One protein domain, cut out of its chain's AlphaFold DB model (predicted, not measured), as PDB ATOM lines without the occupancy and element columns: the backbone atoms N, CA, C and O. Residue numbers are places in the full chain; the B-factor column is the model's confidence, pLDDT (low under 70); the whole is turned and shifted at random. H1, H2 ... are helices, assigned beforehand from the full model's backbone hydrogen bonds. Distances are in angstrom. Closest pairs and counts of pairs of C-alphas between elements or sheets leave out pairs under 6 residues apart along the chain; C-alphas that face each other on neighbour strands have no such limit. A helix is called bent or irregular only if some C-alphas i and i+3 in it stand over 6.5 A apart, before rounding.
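Overview. This is residues 183 to 227 of the 227 residues of an uncharacterized protein of Rhodopirellula sp. MGV (UniProt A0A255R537). A long, kinked helix, H1, makes much of the length of an open, drawn-out shape, and a short helix, H2, follows it end to end along the long axis. Between them the chain makes a wide loop, of which residues 205 to 215 stick out to the side, and it comes back near the end of H1 before H2 begins. The printed part has 45 residues with two named helices, H1 then H2, and no named strand; its class is all helix. It is only just loose, close to extended, with a radius of gyration of the C-alphas of 13.9 A, and its spans of 43 by 21 by 19 A only just make it a rod.

Along the chain. H1, residues 183 to 203, measures 29.8 A from C-alpha 183 at (76.453, 48.233, 26.020) to C-alpha 203 at (88.727, 70.567, 10.636). It has a kink of 38 degrees near residue 196 and is irregular, with C-alphas 195 and 198 standing 7.1 A apart. H2, residues 218 to 225, measures 10.7 A and ends with C-alpha 225 at (84.303, 85.394, 10.697).

Arrangement. H1 and H2 are close but not clearly touching, with 1 pair of C-alphas within 8 A, those of Leu 203 and Tyr 218 at 7.0 A. They run the same way at a steep tilt of 40 degrees, taken with a rough line for H1, and their centres are 22.9 A apart. In H2 every O i to N i+4 pair is within hydrogen-bond range; in H1 15 of 17 are. Residues 183 to 199 of H1 stand free, and so do residues 220 to 227, of which 220 to 225 belong to H2.

Size, cuts and confidence. The C-alphas of Ala 183 and Arg 227, the two farthest apart, are 44.0 A from each other. The printed part has no cut and ends at Arg 227, the chain's last residue. The link from H1 to H2, residues 204 to 217, is long. The mean pLDDT of the printed part is 75.4, and residue 183, residues 209 to 218 and residue 227 of this model are under 70.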
ATOM      1  N   ALA A 183      75.144  48.607  26.553       69.44
ATOM      2  CA  ALA A 183      76.453  48.233  26.020       69.44
ATOM      3  C   ALA A 183      76.537  48.381  24.488       69.44
ATOM      4  O   ALA A 183      77.520  48.905  23.977       69.44
ATOM      5  N   VAL A 184      75.497  47.976  23.748       73.12
ATOM      6  CA  VAL A 184      75.458  48.093  22.278       73.12
ATOM      7  C   VAL A 184      75.309  49.552  21.861       73.12
ATOM      8  O   VAL A 184      75.970  49.987  20.925       73.12
ATOM      9  N   GLN A 185      74.485  50.324  22.570       76.75
ATOM     10  CA  GLN A 185      74.314  51.751  22.297       76.75
ATOM     11  C   GLN A 185      75.599  52.543  22.576       76.75
ATOM     12  O   GLN A 185      76.002  53.370  21.759       76.75
ATOM     13  N   SER A 186      76.267  52.264  23.696       72.62
ATOM     14  CA  SER A 186      77.548  52.880  24.041       72.62
ATOM     15  C   SER A 186      78.637  52.490  23.038       72.62
ATOM     16  O   SER A 186      79.315  53.365  22.503       72.62
ATOM     17  N   ALA A 187      78.729  51.204  22.673       75.19
ATOM     18  CA  ALA A 187      79.668  50.732  21.657       75.19
ATOM     19  C   ALA A 187      79.413  51.370  20.282       75.19
ATOM     20  O   ALA A 187      80.361  51.782  19.619       75.19
ATOM     21  N   ALA A 188      78.150  51.509  19.870       79.81
ATOM     22  CA  ALA A 188      77.790  52.173  18.620       79.81
ATOM     23  C   ALA A 188      78.176  53.661  18.638       79.81
ATOM     24  O   ALA A 188      78.779  54.152  17.686       79.81
ATOM     25  N   ASN A 189      77.895  54.367  19.735       80.25
ATOM     26  CA  ASN A 189      78.282  55.769  19.897       80.25
ATOM     27  C   ASN A 189      79.802  55.952  19.921       80.25
ATOM     28  O   ASN A 189      80.312  56.904  19.328       80.25
ATOM     29  N   PHE A 190      80.528  55.050  20.581       84.62
ATOM     30  CA  PHE A 190      81.985  55.043  20.574       84.62
ATOM     31  C   PHE A 190      82.519  54.810  19.160       84.62
ATOM     32  O   PHE A 190      83.283  55.626  18.661       84.62
ATOM     33  N   ALA A 191      82.066  53.758  18.474       85.69
ATOM     34  CA  ALA A 191      82.500  53.440  17.115       85.69
ATOM     35  C   ALA A 191      82.207  54.579  16.127       85.69
ATOM     36  O   ALA A 191      83.052  54.906  15.292       85.69
ATOM     37  N   TRP A 192      81.049  55.230  16.262       88.44
ATOM     38  CA  TRP A 192      80.676  56.409  15.485       88.44
ATOM     39  C   TRP A 192      81.616  57.592  15.745       88.44
ATOM     40  O   TRP A 192      82.182  58.153  14.806       88.44
ATOM     41  N   LYS A 193      81.831  57.951  17.017       84.81
ATOM     42  CA  LYS A 193      82.711  59.068  17.395       84.81
ATOM     43  C   LYS A 193      84.161  58.816  16.985       84.81
ATOM     44  O   LYS A 193      84.793  59.718  16.446       84.81
ATOM     45  N   THR A 194      84.665  57.600  17.182       90.31
ATOM     46  CA  THR A 194      86.029  57.206  16.800       90.31
ATOM     47  C   THR A 194      86.215  57.249  15.284       90.31
ATOM     48  O   THR A 194      87.235  57.743  14.814       90.31
ATOM     49  N   SER A 195      85.212  56.829  14.508       91.56
ATOM     50  CA  SER A 195      85.248  56.926  13.040       91.56
ATOM     51  C   SER A 195      85.243  58.374  12.533       91.56
ATOM     52  O   SER A 195      85.869  58.672  11.521       91.56
ATOM     53  N   LEU A 196      84.562  59.290  13.231       90.56
ATOM     54  CA  LEU A 196      84.528  60.719  12.885       90.56
ATOM     55  C   LEU A 196      85.736  61.515  13.393       90.56
ATOM     56  O   LEU A 196      85.941  62.656  12.972       90.56
ATOM     57  N   LEU A 197      86.536  60.936  14.287       87.50
ATOM     58  CA  LEU A 197      87.645  61.626  14.933       87.50
ATOM     59  C   LEU A 197      88.680  62.176  13.929       87.50
ATOM     60  O   LEU A 197      88.999  63.361  14.040       87.50
ATOM     61  N   PRO A 198      89.124  61.436  12.891       88.06
ATOM     62  CA  PRO A 198      90.054  61.974  11.895       88.06
ATOM     63  C   PRO A 198      89.502  63.197  11.151       88.06
ATOM     64  O   PRO A 198      90.225  64.164  10.930       88.06
ATOM     65  N   VAL A 199      88.204  63.192  10.820       88.69
ATOM     66  CA  VAL A 199      87.535  64.327  10.161       88.69
ATOM     67  C   VAL A 199      87.506  65.537  11.091       88.69
ATOM     68  O   VAL A 199      87.809  66.651  10.668       88.69
ATOM     69  N   SER A 200      87.199  65.325  12.374       83.00
ATOM     70  CA  SER A 200      87.214  66.405  13.365       83.00
ATOM     71  C   SER A 200      88.614  66.995  13.572       83.00
ATOM     72  O   SER A 200      88.738  68.212  13.649       83.00
ATOM     73  N   MET A 201      89.666  66.168  13.565       85.81
ATOM     74  CA  MET A 201      91.054  66.633  13.683       85.81
ATOM     75  C   MET A 201      91.531  67.385  12.436       85.81
ATOM     76  O   MET A 201      92.366  68.278  12.549       85.81
ATOM     77  N   ALA A 202      91.016  67.042  11.251       86.25
ATOM     78  CA  ALA A 202      91.318  67.772  10.022       86.25
ATOM     79  C   ALA A 202      90.667  69.167  10.000       86.25
ATOM     80  O   ALA A 202      91.263  70.113   9.492       86.25
ATOM     81  N   LEU A 203      89.456  69.295  10.555       85.81
ATOM     82  CA  LEU A 203      88.727  70.567  10.636       85.81
ATOM     83  C   LEU A 203      89.231  71.468  11.773       85.81
ATOM     84  O   LEU A 203      89.397  72.668  11.569       85.81
ATOM     85  N   ASP A 204      89.487  70.892  12.948       80.94
ATOM     86  CA  ASP A 204      89.988  71.585  14.137       80.94
ATOM     87  C   ASP A 204      91.293  70.911  14.610       80.94
ATOM     88  O   ASP A 204      91.290  70.104  15.546       80.94
ATOM     89  N   PRO A 205      92.434  71.210  13.963       82.00
ATOM     90  CA  PRO A 205      93.697  70.599  14.331       82.00
ATOM     91  C   PRO A 205      94.177  71.072  15.711       82.00
ATOM     92  O   PRO A 205      94.017  72.244  16.065       82.00
ATOM     93  N   PRO A 206      94.843  70.201  16.490       74.06
ATOM     94  CA  PRO A 206      95.177  70.470  17.891       74.06
ATOM     95  C   PRO A 206      96.174  71.623  18.083       74.06
ATOM     96  O   PRO A 206      96.270  72.181  19.172       74.06
ATOM     97  N   TRP A 207      96.914  72.000  17.037       77.38
ATOM     98  CA  TRP A 207      97.852  73.125  17.078       77.38
ATOM     99  C   TRP A 207      97.186  74.491  16.861       77.38
ATOM    100  O   TRP A 207      97.844  75.521  17.027       77.38
ATOM    101  N   GLN A 208      95.898  74.545  16.500       74.06
ATOM    102  CA  GLN A 208      95.178  75.815  16.464       74.06
ATOM    103  C   GLN A 208      94.965  76.328  17.888       74.06
ATOM    104  O   GLN A 208      94.207  75.760  18.675       74.06
ATOM    105  N   ARG A 209      95.615  77.451  18.215       63.16
ATOM    106  CA  ARG A 209      95.384  78.169  19.470       63.16
ATOM    107  C   ARG A 209      93.925  78.615  19.542       63.16
ATOM    108  O   ARG A 209      93.514  79.532  18.837       63.16
ATOM    109  N   GLN A 210      93.158  77.990  20.429       62.00
ATOM    110  CA  GLN A 210      91.845  78.491  20.815       62.00
ATOM    111  C   GLN A 210      92.062  79.680  21.752       62.00
ATOM    112  O   GLN A 210      92.524  79.521  22.878       62.00
ATOM    113  N   THR A 211      91.772  80.888  21.279       55.16
ATOM    114  CA  THR A 211      91.887  82.125  22.070       55.16
ATOM    115  C   THR A 211      90.797  82.260  23.136       55.16
ATOM    116  O   THR A 211      90.934  83.079  24.039       55.16
ATOM    117  N   SER A 212      89.730  81.457  23.076       54.06
ATOM    118  CA  SER A 212      88.681  81.412  24.097       54.06
ATOM    119  C   SER A 212      88.760  80.115  24.896       54.06
ATOM    120  O   SER A 212      88.761  79.043  24.301       54.06
ATOM    121  N   GLY A 213      88.714  80.196  26.229       55.75
ATOM    122  CA  GLY A 213      88.651  79.038  27.141       55.75
ATOM    123  C   GLY A 213      87.420  78.126  26.982       55.75
ATOM    124  O   GLY A 213      87.244  77.200  27.759       55.75
ATOM    125  N   PHE A 214      86.581  78.366  25.971       57.47
ATOM    126  CA  PHE A 214      85.488  77.495  25.556       57.47
ATOM    127  C   PHE A 214      85.777  76.954  24.156       57.47
ATOM    128  O   PHE A 214      86.003  77.737  23.228       57.47
ATOM    129  N   HIS A 215      85.727  75.629  24.000       60.94
ATOM    130  CA  HIS A 215      85.886  74.961  22.712       60.94
ATOM    131  C   HIS A 215      84.691  75.311  21.814       60.94
ATOM    132  O   HIS A 215      83.619  74.715  21.916       60.94
ATOM    133  N   GLN A 216      84.843  76.314  20.947       65.94
ATOM    134  CA  GLN A 216      83.804  76.659  19.974       65.94
ATOM    135  C   GLN A 216      83.929  75.735  18.759       65.94
ATOM    136  O   GLN A 216      85.035  75.604  18.231       65.94
ATOM    137  N   PRO A 217      82.833  75.099  18.308       68.94
ATOM    138  CA  PRO A 217      82.870  74.241  17.131       68.94
ATOM    139  C   PRO A 217      83.150  75.067  15.867       68.94
ATOM    140  O   PRO A 217      82.694  76.210  15.759       68.94
ATOM    141  N   TYR A 218      83.862  74.478  14.901       67.25
ATOM    142  CA  TYR A 218      84.307  75.131  13.660       67.25
ATOM    143  C   TYR A 218      83.236  75.997  12.966       67.25
ATOM    144  O   TYR A 218      83.491  77.145  12.609       67.25
ATOM    145  N   TRP A 219      82.000  75.503  12.845       72.31
ATOM    146  CA  TRP A 219      80.906  76.225  12.180       72.31
ATOM    147  C   TRP A 219      80.482  77.520  12.899       72.31
ATOM    148  O   TRP A 219      80.032  78.467  12.260       72.31
ATOM    149  N   MET A 220      80.648  77.612  14.223       72.44
ATOM    150  CA  MET A 220      80.403  78.866  14.946       72.44
ATOM    151  C   MET A 220      81.515  79.889  14.698       72.44
ATOM    152  O   MET A 220      81.251  81.093  14.710       72.44
ATOM    153  N   ARG A 221      82.750  79.429  14.456       71.31
ATOM    154  CA  ARG A 221      83.877  80.304  14.099       71.31
ATOM    155  C   ARG A 221      83.671  80.911  12.720       71.31
ATOM    156  O   ARG A 221      83.860  82.113  12.560       71.31
ATOM    157  N   THR A 222      83.235  80.107  11.750       74.50
ATOM    158  CA  THR A 222      83.000  80.588  10.383       74.50
ATOM    159  C   THR A 222      81.859  81.601  10.327       74.50
ATOM    160  O   THR A 222      82.013  82.633   9.684       74.50
ATOM    161  N   ILE A 223      80.763  81.391  11.067       77.50
ATOM    162  CA  ILE A 223      79.667  82.377  11.158       77.50
ATOM    163  C   ILE A 223      80.154  83.709  11.744       77.50
ATOM    164  O   ILE A 223      79.771  84.768  11.251       77.50
ATOM    165  N   LYS A 224      81.000  83.674  12.782       71.50
ATOM    166  CA  LYS A 224      81.578  84.897  13.362       71.50
ATOM    167  C   LYS A 224      82.564  85.587  12.424       71.50
ATOM    168  O   LYS A 224      82.614  86.804  12.438       71.50
ATOM    169  N   ALA A 225      83.328  84.834  11.634       70.19
ATOM    170  CA  ALA A 225      84.303  85.394  10.697       70.19
ATOM    171  C   ALA A 225      83.659  86.079   9.477       70.19
ATOM    172  O   ALA A 225      84.305  86.892   8.827       70.19
ATOM    173  N   ILE A 226      82.407  85.739   9.151       77.06
ATOM    174  CA  ILE A 226      81.658  86.323   8.026       77.06
ATOM    175  C   ILE A 226      80.967  87.647   8.418       77.06
ATOM    176  O   ILE A 226      80.541  88.395   7.540       77.06
ATOM    177  N   ARG A 227      80.838  87.937   9.716       60.78
ATOM    178  CA  ARG A 227      80.139  89.117  10.239       60.78
ATOM    179  C   ARG A 227      81.105  90.241  10.588       60.78
ATOM    180  O   ARG A 227      80.714  91.402  10.346       60.78
TER     181      ARG A 227